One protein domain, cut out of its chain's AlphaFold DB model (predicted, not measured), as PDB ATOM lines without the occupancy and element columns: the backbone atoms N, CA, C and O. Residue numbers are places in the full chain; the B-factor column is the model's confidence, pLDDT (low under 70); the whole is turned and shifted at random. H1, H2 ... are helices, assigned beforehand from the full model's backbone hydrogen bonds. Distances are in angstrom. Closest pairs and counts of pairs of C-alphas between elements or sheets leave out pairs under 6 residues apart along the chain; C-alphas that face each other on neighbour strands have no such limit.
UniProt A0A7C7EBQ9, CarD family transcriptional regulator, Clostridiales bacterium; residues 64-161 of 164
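This is residues 64 to 161 of the 164 residues of the protein "CarD family transcriptional regulator" of Clostridiales bacterium (UniProt A0A7C7EBQ9). What would one see first? H3 makes the core of a small helical bundle, with H1, H2 and H4 packed round it, and H5 slants across the side away from H2, between H1 and H4. H1 to H4 form an up-and-down bundle, each helix running against the one before it in the chain. What is it made of, and how large is it? The printed part has 98 residues with five named helices, H1 to H5 in that order, no named strand, and the class all helix. It is compact, with a radius of gyration of the C-alphas of 12.6 A, and spans 38 by 27 by 21 A.

How does the longest helix stand to the hub? H4, residues 121 to 142, and the hub H3, residues 100 to 117, form a helical hairpin: they touch and run opposite ways at a steep tilt of 44 degrees, the closest C-alphas being those of Val 107 and Leu 127, 5.9 A apart. Which other helices touch H3? H2, residues 84 to 97, makes a hairpin with it at a shallow tilt of 25 degrees, with residues 91 to 95 alone touching, and the closest C-alphas, of Lys 94 and Glu 102, are 5.3 A apart. H1, residues 64 to 74, touches H3 the same way at a shallow tilt of 21 degrees, the C-alphas of Leu 73 and Arg 108 being closest at 5.4 A. Where is H5? H5, residues 146 to 161, touches H1 at a steep tilt of 48 degrees, closest at the C-alphas of Gly 74 and Gly 160, 4.7 A apart. Its residues 146 to 150 alone touch H4, at a steep tilt of 65 degrees, with the C-alphas of Ala 139 and Glu 146 closest at 5.6 A; H2 and H5 are apart. Are the helix backbones complete? In H2, H3 and H4 every O i to N i+4 pair is within hydrogen-bond range, against 6 of 7 in H1 and 11 of 12 in H5.

How long are the helices? From first to last C-alpha H4 measures 31.3 A, H3 25.1 A, H5 23.3 A, H2 20.1 A and H1 16.3 A. Where are the anchor points? C-alpha 64 of H1 is at (31.458, 54.938, 30.679), C-alpha 121 of H4 at (40.371, 24.537, 16.669) and C-alpha 161 of H5 at (33.327, 46.593, 8.947).

What are the extremes and links? The two C-alphas farthest apart, of Asn 83 and Ser 143, are 38.7 A from each other. No link is long: H1 to H2 is short, and the others are tight. Is the model cut or uncertain? The printed part has no cut, its mean pLDDT is 89.6, and residues 160 to 161 are under 70.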
ATOM      1  N   SER A  64      30.836  53.998  31.624       85.12
ATOM      2  CA  SER A  64      31.458  54.938  30.679       85.12
ATOM      3  C   SER A  64      32.548  54.280  29.824       85.12
ATOM      4  O   SER A  64      32.707  54.609  28.649       85.12
ATOM      5  N   ASP A  65      33.243  53.287  30.377       89.00
ATOM      6  CA  ASP A  65      34.295  52.541  29.690       89.00
ATOM      7  C   ASP A  65      33.727  51.507  28.711       89.00
ATOM      8  O   ASP A  65      34.355  51.217  27.693       89.00
ATOM      9  N   ILE A  66      32.492  51.041  28.932       89.81
ATOM     10  CA  ILE A  66      31.771  50.170  27.990       89.81
ATOM     11  C   ILE A  66      31.688  50.804  26.599       89.81
ATOM     12  O   ILE A  66      31.881  50.120  25.599       89.81
ATOM     13  N   SER A  67      31.477  52.121  26.512       89.81
ATOM     14  CA  SER A  67      31.418  52.812  25.215       89.81
ATOM     15  C   SER A  67      32.742  52.712  24.447       89.81
ATOM     16  O   SER A  67      32.738  52.516  23.235       89.81
ATOM     17  N   LYS A  68      33.878  52.768  25.154       91.50
ATOM     18  CA  LYS A  68      35.210  52.596  24.554       91.50
ATOM     19  C   LYS A  68      35.445  51.149  24.123       91.50
ATOM     20  O   LYS A  68      36.007  50.919  23.060       91.50
ATOM     21  N   VAL A  69      34.988  50.169  24.907       93.38
ATOM     22  CA  VAL A  69      35.053  48.745  24.526       93.38
ATOM     23  C   VAL A  69      34.288  48.502  23.223       93.38
ATOM     24  O   VAL A  69      34.787  47.839  22.317       93.38
ATOM     25  N   VAL A  70      33.101  49.092  23.096       91.56
ATOM     26  CA  VAL A  70      32.279  49.012  21.882       91.56
ATOM     27  C   VAL A  70      32.974  49.669  20.689       91.56
ATOM     28  O   VAL A  70      32.958  49.111  19.593       91.56
ATOM     29  N   GLU A  71      33.641  50.805  20.892       91.25
ATOM     30  CA  GLU A  71      34.462  51.442  19.856       91.25
ATOM     31  C   GLU A  71      35.609  50.525  19.397       91.25
ATOM     32  O   GLU A  71      35.807  50.332  18.197       91.25
ATOM     33  N   VAL A  72      36.316  49.886  20.336       92.06
ATOM     34  CA  VAL A  72      37.382  48.916  20.030       92.06
ATOM     35  C   VAL A  72      36.852  47.754  19.190       92.06
ATOM     36  O   VAL A  72      37.512  47.372  18.223       92.06
ATOM     37  N   LEU A  73      35.669  47.222  19.511       92.44
ATOM     38  CA  LEU A  73      35.026  46.142  18.752       92.44
ATOM     39  C   LEU A  73      34.602  46.571  17.341       92.44
ATOM     40  O   LEU A  73      34.656  45.763  16.416       92.44
ATOM     41  N   GLY A  74      34.183  47.829  17.172       89.19
ATOM     42  CA  GLY A  74      33.736  48.375  15.887       89.19
ATOM     43  C   GLY A  74      34.871  48.811  14.956       89.19
ATOM     44  O   GLY A  74      34.654  48.970  13.754       89.19
ATOM     45  N   ASN A  75      36.079  49.002  15.488       88.06
ATOM     46  CA  ASN A  75      37.242  49.399  14.704       88.06
ATOM     47  C   ASN A  75      37.687  48.300  13.724       88.06
ATOM     48  O   ASN A  75      37.459  47.117  13.959       88.06
ATOM     49  N   PRO A  76      38.356  48.648  12.612       81.69
ATOM     50  CA  PRO A  76      38.953  47.648  11.739       81.69
ATOM     51  C   PRO A  76      40.081  46.900  12.462       81.69
ATOM     52  O   PRO A  76      40.906  47.502  13.148       81.69
ATOM     53  N   SER A  77      40.144  45.582  12.261       77.38
ATOM     54  CA  SER A  77      41.237  44.765  12.791       77.38
ATOM     55  C   SER A  77      42.566  45.135  12.120       77.38
ATOM     56  O   SER A  77      42.626  45.211  10.885       77.38
ATOM     57  N   PRO A  78      43.653  45.356  12.885       76.50
ATOM     58  CA  PRO A  78      44.983  45.456  12.305       76.50
ATOM     59  C   PRO A  78      45.371  44.121  11.656       76.50
ATOM     60  O   PRO A  78      44.921  43.053  12.063       76.50
ATOM     61  N   SER A  79      46.255  44.160  10.654       74.12
ATOM     62  CA  SER A  79      46.734  42.934  10.006       74.12
ATOM     63  C   SER A  79      47.407  42.009  11.026       74.12
ATOM     64  O   SER A  79      48.553  42.231  11.424       74.12
ATOM     65  N   LEU A  80      46.709  40.944  11.421       76.88
ATOM     66  CA  LEU A  80      47.261  39.902  12.280       76.88
ATOM     67  C   LEU A  80      48.430  39.192  11.577       76.88
ATOM     68  O   LEU A  80      48.412  39.034  10.354       76.88
ATOM     69  N   PRO A  81      49.427  38.684  12.325       80.69
ATOM     70  CA  PRO A  81      50.479  37.860  11.739       80.69
ATOM     71  C   PRO A  81      49.892  36.624  11.046       80.69
ATOM     72  O   PRO A  81      49.066  35.928  11.642       80.69
ATOM     73  N   ASP A  82      50.363  36.287   9.839       78.94
ATOM     74  CA  ASP A  82      49.909  35.076   9.132       78.94
ATOM     75  C   ASP A  82      50.268  33.792   9.899       78.94
ATOM     76  O   ASP A  82      49.469  32.852   9.959       78.94
ATOM     77  N   ASN A  83      51.431  33.770  10.565       88.31
ATOM     78  CA  ASN A  83      51.866  32.641  11.388       88.31
ATOM     79  C   ASN A  83      50.925  32.439  12.589       88.31
ATOM     80  O   ASN A  83      50.930  33.225  13.543       88.31
ATOM     81  N   TRP A  84      50.168  31.340  12.549       86.56
ATOM     82  CA  TRP A  84      49.154  31.005  13.547       86.56
ATOM     83  C   TRP A  84      49.719  30.926  14.968       86.56
ATOM     84  O   TRP A  84      49.102  31.434  15.897       86.56
ATOM     85  N   ASN A  85      50.914  30.354  15.144       88.94
ATOM     86  CA  ASN A  85      51.483  30.113  16.468       88.94
ATOM     87  C   ASN A  85      51.922  31.435  17.117       88.94
ATOM     88  O   ASN A  85      51.731  31.663  18.312       88.94
ATOM     89  N   LYS A  86      52.454  32.356  16.302       90.00
ATOM     90  CA  LYS A  86      52.789  33.715  16.749       90.00
ATOM     91  C   LYS A  86      51.529  34.484  17.153       90.00
ATOM     92  O   LYS A  86      51.527  35.107  18.210       90.00
ATOM     93  N   ARG A  87      50.473  34.413  16.337       91.81
ATOM     94  CA  ARG A  87      49.174  35.051  16.602       91.81
ATOM     95  C   ARG A  87      48.527  34.515  17.878       91.81
ATOM     96  O   ARG A  87      48.164  35.303  18.741       91.81
ATOM     97  N   TYR A  88      48.474  33.193  18.032       92.56
ATOM     98  CA  TYR A  88      47.955  32.543  19.232       92.56
ATOM     99  C   TYR A  88      48.683  33.029  20.489       92.56
ATOM    100  O   TYR A  88      48.040  33.405  21.463       92.56
ATOM    101  N   ARG A  89      50.022  33.093  20.465       92.62
ATOM    102  CA  ARG A  89      50.791  33.576  21.618       92.62
ATOM    103  C   ARG A  89      50.497  35.042  21.942       92.62
ATOM    104  O   ARG A  89      50.302  35.350  23.104       92.62
ATOM    105  N   ILE A  90      50.437  35.923  20.942       93.06
ATOM    106  CA  ILE A  90      50.117  37.347  21.157       93.06
ATOM    107  C   ILE A  90      48.728  37.499  21.785       93.06
ATOM    108  O   ILE A  90      48.585  38.180  22.794       93.06
ATOM    109  N   ASN A  91      47.726  36.816  21.231       94.31
ATOM    110  CA  ASN A  91      46.361  36.875  21.745       94.31
ATOM    111  C   ASN A  91      46.253  36.275  23.151       94.31
ATOM    112  O   ASN A  91      45.510  36.781  23.981       94.31
ATOM    113  N   LEU A  92      47.014  35.218  23.445       93.38
ATOM    114  CA  LEU A  92      47.046  34.636  24.782       93.38
ATOM    115  C   LEU A  92      47.619  35.610  25.818       93.38
ATOM    116  O   LEU A  92      47.082  35.693  26.916       93.38
ATOM    117  N   GLU A  93      48.682  36.343  25.484       93.25
ATOM    118  CA  GLU A  93      49.260  37.335  26.397       93.25
ATOM    119  C   GLU A  93      48.294  38.503  26.641       93.25
ATOM    120  O   GLU A  93      48.115  38.898  27.789       93.25
ATOM    121  N   LYS A  94      47.577  38.956  25.601       93.69
ATOM    122  CA  LYS A  94      46.482  39.935  25.725       93.69
ATOM    123  C   LYS A  94      45.349  39.462  26.643       93.69
ATOM    124  O   LYS A  94      44.813  40.236  27.416       93.69
ATOM    125  N   ILE A  95      44.969  38.184  26.588       92.06
ATOM    126  CA  ILE A  95      43.923  37.657  27.485       92.06
ATOM    127  C   ILE A  95      44.435  37.571  28.931       92.06
ATOM    128  O   ILE A  95      43.687  37.821  29.877       92.06
ATOM    129  N   LYS A  96      45.709  37.212  29.118       89.69
ATOM    130  CA  LYS A  96      46.324  37.096  30.447       89.69
ATOM    131  C   LYS A  96      46.555  38.438  31.131       89.69
ATOM    132  O   LYS A  96      46.590  38.449  32.356       89.69
ATOM    133  N   SER A  97      46.725  39.527  30.379       89.31
ATOM    134  CA  SER A  97      46.891  40.861  30.968       89.31
ATOM    135  C   SER A  97      45.668  41.281  31.786       89.31
ATOM    136  O   SER A  97      45.798  42.051  32.733       89.31
ATOM    137  N   GLY A  98      44.488  40.744  31.451       85.50
ATOM    138  CA  GLY A  98      43.228  41.077  32.108       85.50
ATOM    139  C   GLY A  98      42.673  42.447  31.708       85.50
ATOM    140  O   GLY A  98      41.653  42.862  32.266       85.50
ATOM    141  N   ASP A  99      43.301  43.140  30.753       90.62
ATOM    142  CA  ASP A  99      42.788  44.386  30.188       90.62
ATOM    143  C   ASP A  99      41.619  44.086  29.240       90.62
ATOM    144  O   ASP A  99      41.752  43.382  28.237       90.62
ATOM    145  N   ILE A 100      40.452  44.640  29.560       92.31
ATOM    146  CA  ILE A 100      39.227  44.438  28.790       92.31
ATOM    147  C   ILE A 100      39.341  44.948  27.349       92.31
ATOM    148  O   ILE A 100      38.736  44.365  26.451       92.31
ATOM    149  N   TYR A 101      40.134  45.995  27.104       94.12
ATOM    150  CA  TYR A 101      40.346  46.529  25.760       94.12
ATOM    151  C   TYR A 101      41.207  45.576  24.930       94.12
ATOM    152  O   TYR A 101      40.918  45.348  23.756       94.12
ATOM    153  N   GLU A 102      42.216  44.954  25.545       94.19
ATOM    154  CA  GLU A 102      43.033  43.932  24.888       94.19
ATOM    155  C   GLU A 102      42.243  42.644  24.627       94.19
ATOM    156  O   GLU A 102      42.396  42.023  23.572       94.19
ATOM    157  N   VAL A 103      41.356  42.253  25.547       94.75
ATOM    158  CA  VAL A 103      40.429  41.132  25.335       94.75
ATOM    159  C   VAL A 103      39.455  41.450  24.195       94.75
ATOM    160  O   VAL A 103      39.253  40.603  23.321       94.75
ATOM    161  N   ALA A 104      38.899  42.664  24.149       95.25
ATOM    162  CA  ALA A 104      38.020  43.114  23.069       95.25
ATOM    163  C   ALA A 104      38.727  43.108  21.706       95.25
ATOM    164  O   ALA A 104      38.163  42.623  20.724       95.25
ATOM    165  N   ASP A 105      39.985  43.550  21.660       94.62
ATOM    166  CA  ASP A 105      40.865  43.434  20.495       94.62
ATOM    167  C   ASP A 105      40.951  41.983  19.999       94.62
ATOM    168  O   ASP A 105      40.754  41.718  18.814       94.62
ATOM    169  N   VAL A 106      41.219  41.031  20.903       94.88
ATOM    170  CA  VAL A 106      41.335  39.606  20.554       94.88
ATOM    171  C   VAL A 106      40.014  39.050  20.027       94.88
ATOM    172  O   VAL A 106      40.024  38.315  19.037       94.88
ATOM    173  N   VAL A 107      38.887  39.391  20.660       95.75
ATOM    174  CA  VAL A 107      37.549  38.969  20.217       95.75
ATOM    175  C   VAL A 107      37.269  39.498  18.814       95.75
ATOM    176  O   VAL A 107      37.002  38.700  17.915       95.75
ATOM    177  N   ARG A 108      37.420  40.810  18.598       94.69
ATOM    178  CA  ARG A 108      37.243  41.449  17.287       94.69
ATOM    179  C   ARG A 108      38.101  40.770  16.219       94.69
ATOM    180  O   ARG A 108      37.597  40.351  15.177       94.69
ATOM    181  N   ASP A 109      39.401  40.668  16.479       92.94
ATOM    182  CA  ASP A 109      40.396  40.179  15.529       92.94
ATOM    183  C   ASP A 109      40.126  38.721  15.125       92.94
ATOM    184  O   ASP A 109      40.199  38.369  13.943       92.94
ATOM    185  N   LEU A 110      39.772  37.867  16.090       93.56
ATOM    186  CA  LEU A 110      39.443  36.468  15.829       93.56
ATOM    187  C   LEU A 110      38.084  36.307  15.135       93.56
ATOM    188  O   LEU A 110      37.987  35.460  14.249       93.56
ATOM    189  N   MET A 111      37.071  37.118  15.458       93.50
ATOM    190  CA  MET A 111      35.765  37.085  14.777       93.50
ATOM    191  C   MET A 111      35.874  37.499  13.306       93.50
ATOM    192  O   MET A 111      35.367  36.801  12.425       93.50
ATOM    193  N   ILE A 112      36.587  38.592  13.012       90.88
ATOM    194  CA  ILE A 112      36.840  39.031  11.631       90.88
ATOM    195  C   ILE A 112      37.633  37.956  10.878       90.88
ATOM    196  O   ILE A 112      37.287  37.583   9.754       90.88
ATOM    197  N   ARG A 113      38.666  37.385  11.512       90.62
ATOM    198  CA  ARG A 113      39.464  36.308  10.914       90.62
ATOM    199  C   ARG A 113      38.642  35.047  10.649       90.62
ATOM    200  O   ARG A 113      38.868  34.406   9.620       90.62
ATOM    201  N   GLU A 114      37.733  34.684  11.552       91.75
ATOM    202  CA  GLU A 114      36.834  33.542  11.388       91.75
ATOM    203  C   GLU A 114      35.944  33.716  10.162       91.75
ATOM    204  O   GLU A 114      35.882  32.805   9.335       91.75
ATOM    205  N   ARG A 115      35.345  34.901  10.005       89.06
ATOM    206  CA  ARG A 115      34.517  35.252   8.846       89.06
ATOM    207  C   ARG A 115      35.298  35.187   7.533       89.06
ATOM    208  O   ARG A 115      34.821  34.592   6.572       89.06
ATOM    209  N   ASP A 116      36.487  35.788   7.487       88.56
ATOM    210  CA  ASP A 116      37.199  36.012   6.221       88.56
ATOM    211  C   ASP A 116      38.026  34.802   5.766       88.56
ATOM    212  O   ASP A 116      38.208  34.568   4.572       88.56
ATOM    213  N   ARG A 117      38.604  34.056   6.712       88.31
ATOM    214  CA  ARG A 117      39.604  33.018   6.416       88.31
ATOM    215  C   ARG A 117      39.497  31.782   7.334       88.31
ATOM    216  O   ARG A 117      40.361  30.903   7.252       88.31
ATOM    217  N   GLY A 118      38.519  31.715   8.244       90.12
ATOM    218  CA  GLY A 118      38.342  30.636   9.230       90.12
ATOM    219  C   GLY A 118      39.282  30.701  10.445       90.12
ATOM    220  O   GLY A 118      40.148  31.562  10.538       90.12
ATOM    221  N   LEU A 119      39.141  29.775  11.394       91.38
ATOM    222  CA  LEU A 119      40.026  29.640  12.561       91.38
ATOM    223  C   LEU A 119      40.412  28.178  12.781       91.38
ATOM    224  O   LEU A 119      39.624  27.271  12.496       91.38
ATOM    225  N   SER A 120      41.605  27.945  13.335       90.69
ATOM    226  CA  SER A 120      41.973  26.621  13.850       90.69
ATOM    227  C   SER A 120      41.159  26.264  15.100       90.69
ATOM    228  O   SER A 120      40.629  27.140  15.782       90.69
ATOM    229  N   SER A 121      41.095  24.981  15.466       91.56
ATOM    230  CA  SER A 121      40.371  24.537  16.669       91.56
ATOM    231  C   SER A 121      40.870  25.210  17.956       91.56
ATOM    232  O   SER A 121      40.072  25.525  18.836       91.56
ATOM    233  N   ALA A 122      42.179  25.468  18.056       92.06
ATOM    234  CA  ALA A 122      42.768  26.166  19.197       92.06
ATOM    235  C   ALA A 122      42.325  27.637  19.253       92.06
ATOM    236  O   ALA A 122      41.961  28.135  20.316       92.06
ATOM    237  N   GLU A 123      42.297  28.317  18.108       92.94
ATOM    238  CA  GLU A 123      41.837  29.705  18.019       92.94
ATOM    239  C   GLU A 123      40.333  29.836  18.242       92.94
ATOM    240  O   GLU A 123      39.911  30.783  18.891       92.94
ATOM    241  N   LYS A 124      39.522  28.871  17.795       94.50
ATOM    242  CA  LYS A 124      38.085  28.837  18.111       94.50
ATOM    243  C   LYS A 124      37.842  28.735  19.611       94.50
ATOM    244  O   LYS A 124      36.996  29.438  20.156       94.50
ATOM    245  N   LYS A 125      38.613  27.888  20.299       94.31
ATOM    246  CA  LYS A 125      38.542  27.773  21.760       94.31
ATOM    247  C   LYS A 125      38.987  29.067  22.448       94.31
ATOM    248  O   LYS A 125      38.356  29.484  23.413       94.31
ATOM    249  N   MET A 126      40.038  29.707  21.937       94.69
ATOM    250  CA  MET A 126      40.500  31.008  22.420       94.69
ATOM    251  C   MET A 126      39.446  32.100  22.225       94.69
ATOM    252  O   MET A 126      39.174  32.823  23.175       94.69
ATOM    253  N   LEU A 127      38.833  32.189  21.042       95.44
ATOM    254  CA  LEU A 127      37.757  33.134  20.752       95.44
ATOM    255  C   LEU A 127      36.580  32.918  21.703       95.44
ATOM    256  O   LEU A 127      36.125  33.871  22.321       95.44
ATOM    257  N   SER A 128      36.132  31.671  21.870       94.00
ATOM    258  CA  SER A 128      35.044  31.339  22.794       94.00
ATOM    259  C   SER A 128      35.352  31.798  24.225       94.00
ATOM    260  O   SER A 128      34.542  32.489  24.837       94.00
ATOM    261  N   ASN A 129      36.564  31.517  24.720       92.81
ATOM    262  CA  ASN A 129      36.980  31.935  26.058       92.81
ATOM    263  C   ASN A 129      37.079  33.465  26.198       92.81
ATOM    264  O   ASN A 129      36.549  34.037  27.143       92.81
ATOM    265  N   ALA A 130      37.729  34.141  25.246       94.56
ATOM    266  CA  ALA A 130      37.862  35.598  25.257       94.56
ATOM    267  C   ALA A 130      36.493  36.291  25.189       94.56
ATOM    268  O   ALA A 130      36.248  37.261  25.901       94.56
ATOM    269  N   ARG A 131      35.575  35.752  24.377       94.75
ATOM    270  CA  ARG A 131      34.207  36.254  24.235       94.75
ATOM    271  C   ARG A 131      33.409  36.054  25.521       94.75
ATOM    272  O   ARG A 131      32.719  36.974  25.935       94.75
ATOM    273  N   GLN A 132      33.559  34.913  26.192       92.69
ATOM    274  CA  GLN A 132      32.961  34.674  27.508       92.69
ATOM    275  C   GLN A 132      33.481  35.658  28.569       92.69
ATOM    276  O   GLN A 132      32.679  36.237  29.296       92.69
ATOM    277  N   ILE A 133      34.793  35.907  28.624       92.69
ATOM    278  CA  ILE A 133      35.384  36.902  29.535       92.69
ATOM    279  C   ILE A 133      34.779  38.287  29.272       92.69
ATOM    280  O   ILE A 133      34.276  38.922  30.197       92.69
ATOM    281  N   LEU A 134      34.755  38.719  28.010       94.38
ATOM    282  CA  LEU A 134      34.215  40.019  27.610       94.38
ATOM    283  C   LEU A 134      32.721  40.164  27.946       94.38
ATOM    284  O   LEU A 134      32.320  41.171  28.526       94.38
ATOM    285  N   ILE A 135      31.910  39.148  27.629       94.25
ATOM    286  CA  ILE A 135      30.471  39.132  27.929       94.25
ATOM    287  C   ILE A 135      30.240  39.211  29.435       94.25
ATOM    288  O   ILE A 135      29.451  40.048  29.867       94.25
ATOM    289  N   SER A 136      30.952  38.399  30.228       92.06
ATOM    290  CA  SER A 136      30.794  38.375  31.688       92.06
ATOM    291  C   SER A 136      30.991  39.760  32.299       92.06
ATOM    292  O   SER A 136      30.228  40.190  33.164       92.06
ATOM    293  N   GLU A 137      31.997  40.484  31.809       92.06
ATOM    294  CA  GLU A 137      32.359  41.788  32.331       92.06
ATOM    295  C   GLU A 137      31.371  42.869  31.896       92.06
ATOM    296  O   GLU A 137      30.872  43.643  32.712       92.06
ATOM    297  N   MET A 138      31.016  42.901  30.615       93.12
ATOM    298  CA  MET A 138      30.045  43.873  30.122       93.12
ATOM    299  C   MET A 138      28.656  43.650  30.740       93.12
ATOM    300  O   MET A 138      28.002  44.624  31.115       93.12
ATOM    301  N   ALA A 139      28.226  42.396  30.914       91.88
ATOM    302  CA  ALA A 139      26.945  42.047  31.528       91.88
ATOM    303  C   ALA A 139      26.883  42.494  32.993       91.88
ATOM    304  O   ALA A 139      25.939  43.175  33.399       91.88
ATOM    305  N   LEU A 140      27.924  42.204  33.783       90.00
ATOM    306  CA  LEU A 140      27.980  42.641  35.179       90.00
ATOM    307  C   LEU A 140      28.126  44.164  35.316       90.00
ATOM    308  O   LEU A 140      27.549  44.732  36.246       90.00
ATOM    309  N   SER A 141      28.841  44.837  34.410       90.94
ATOM    310  CA  SER A 141      29.007  46.299  34.428       90.94
ATOM    311  C   SER A 141      27.700  47.030  34.099       90.94
ATOM    312  O   SER A 141      27.319  47.980  34.785       90.94
ATOM    313  N   THR A 142      26.973  46.554  33.087       88.00
ATOM    314  CA  THR A 142      25.727  47.174  32.601       88.00
ATOM    315  C   THR A 142      24.470  46.647  33.291       88.00
ATOM    316  O   THR A 142      23.389  47.187  33.070       88.00
ATOM    317  N   SER A 143      24.588  45.609  34.126       88.00
ATOM    318  CA  SER A 143      23.452  44.862  34.690       88.00
ATOM    319  C   SER A 143      22.481  44.349  33.609       88.00
ATOM    320  O   SER A 143      21.271  44.325  33.830       88.00
ATOM    321  N   SER A 144      23.012  43.969  32.443       88.75
ATOM    322  CA  SER A 144      22.244  43.453  31.298       88.75
ATOM    323  C   SER A 144      22.379  41.935  31.176       88.75
ATOM    324  O   SER A 144      23.303  41.340  31.734       88.75
ATOM    325  N   ALA A 145      21.466  41.304  30.435       90.88
ATOM    326  CA  ALA A 145      21.536  39.869  30.173       90.88
ATOM    327  C   ALA A 145      22.723  39.523  29.257       90.88
ATOM    328  O   ALA A 145      23.081  40.280  28.351       90.88
ATOM    329  N   GLU A 146      23.321  38.352  29.469       89.62
ATOM    330  CA  GLU A 146      24.479  37.891  28.695       89.62
ATOM    331  C   GLU A 146      24.154  37.774  27.201       89.62
ATOM    332  O   GLU A 146      24.974  38.132  26.355       89.62
ATOM    333  N   GLU A 147      22.938  37.335  26.863       91.19
ATOM    334  CA  GLU A 147      22.468  37.212  25.484       91.19
ATOM    335  C   GLU A 147      22.368  38.566  24.771       91.19
ATOM    336  O   GLU A 147      22.660  38.660  23.572       91.19
ATOM    337  N   GLU A 148      21.989  39.624  25.492       92.62
ATOM    338  CA  GLU A 148      21.909  40.984  24.948       92.62
ATOM    339  C   GLU A 148      23.307  41.510  24.615       92.62
ATOM    340  O   GLU A 148      23.543  42.011  23.513       92.62
ATOM    341  N   ILE A 149      24.261  41.313  25.528       94.00
ATOM    342  CA  ILE A 149      25.664  41.685  25.329       94.00
ATOM    343  C   ILE A 149      26.300  40.872  24.197       94.00
ATOM    344  O   ILE A 149      26.983  41.436  23.341       94.00
ATOM    345  N   ALA A 150      26.055  39.563  24.137       93.38
ATOM    346  CA  ALA A 150      26.553  38.711  23.061       93.38
ATOM    347  C   ALA A 150      26.043  39.183  21.690       93.38
ATOM    348  O   ALA A 150      26.826  39.333  20.749       93.38
ATOM    349  N   SER A 151      24.746  39.491  21.604       93.31
ATOM    350  CA  SER A 151      24.122  40.023  20.389       93.31
ATOM    351  C   SER A 151      24.690  41.390  20.007       93.31
ATOM    352  O   SER A 151      24.890  41.674  18.826       93.31
ATOM    353  N   MET A 152      24.974  42.249  20.988       92.69
ATOM    354  CA  MET A 152      25.620  43.540  20.761       92.69
ATOM    355  C   MET A 152      27.019  43.366  20.158       92.69
ATOM    356  O   MET A 152      27.320  43.998  19.146       92.69
ATOM    357  N   ILE A 153      27.851  42.498  20.743       93.31
ATOM    358  CA  ILE A 153      29.216  42.227  20.267       93.31
ATOM    359  C   ILE A 153      29.188  41.740  18.816       93.31
ATOM    360  O   ILE A 153      29.943  42.248  17.984       93.31
ATOM    361  N   ASP A 154      28.291  40.805  18.494       92.06
ATOM    362  CA  ASP A 154      28.161  40.266  17.139       92.06
ATOM    363  C   ASP A 154      27.759  41.353  16.138       92.06
ATOM    364  O   ASP A 154      28.384  41.495  15.086       92.06
ATOM    365  N   ASN A 155      26.767  42.175  16.487       90.62
ATOM    366  CA  ASN A 155      26.308  43.262  15.626       90.62
ATOM    367  C   ASN A 155      27.389  44.322  15.395       90.62
ATOM    368  O   ASN A 155      27.596  44.739  14.257       90.62
ATOM    369  N   VAL A 156      28.079  44.761  16.448       90.06
ATOM    370  CA  VAL A 156      29.114  45.803  16.352       90.06
ATOM    371  C   VAL A 156      30.295  45.310  15.519       90.06
ATOM    372  O   VAL A 156      30.740  46.006  14.608       90.06
ATOM    373  N   THR A 157      30.754  44.083  15.770       84.75
ATOM    374  CA  THR A 157      31.942  43.526  15.108       84.75
ATOM    375  C   THR A 157      31.677  43.211  13.631       84.75
ATOM    376  O   THR A 157      32.530  43.449  12.775       84.75
ATOM    377  N   LEU A 158      30.490  42.693  13.297       76.50
ATOM    378  CA  LEU A 158      30.165  42.299  11.923       76.50
ATOM    379  C   LEU A 158      29.692  43.482  11.066       76.50
ATOM    380  O   LEU A 158      30.085  43.567   9.900       76.50
ATOM    381  N   ASN A 159      28.934  44.431  11.631       72.12
ATOM    382  CA  ASN A 159      28.425  45.590  10.886       72.12
ATOM    383  C   ASN A 159      29.398  46.781  10.870       72.12
ATOM    384  O   ASN A 159      29.377  47.558   9.918       72.12
ATOM    385  N   GLY A 160      30.286  46.918  11.864       57.44
ATOM    386  CA  GLY A 160      31.298  47.987  11.908       57.44
ATOM    387  C   GLY A 160      32.273  47.950  10.725       57.44
ATOM    388  O   GLY A 160      32.753  48.982  10.266       57.44
ATOM    389  N   THR A 161      32.485  46.767  10.142       49.69
ATOM    390  CA  THR A 161      33.327  46.593   8.947       49.69
ATOM    391  C   THR A 161      32.655  46.981   7.623       49.69
ATOM    392  O   THR A 161      33.345  47.058   6.611       49.69
TER     393      THR A 161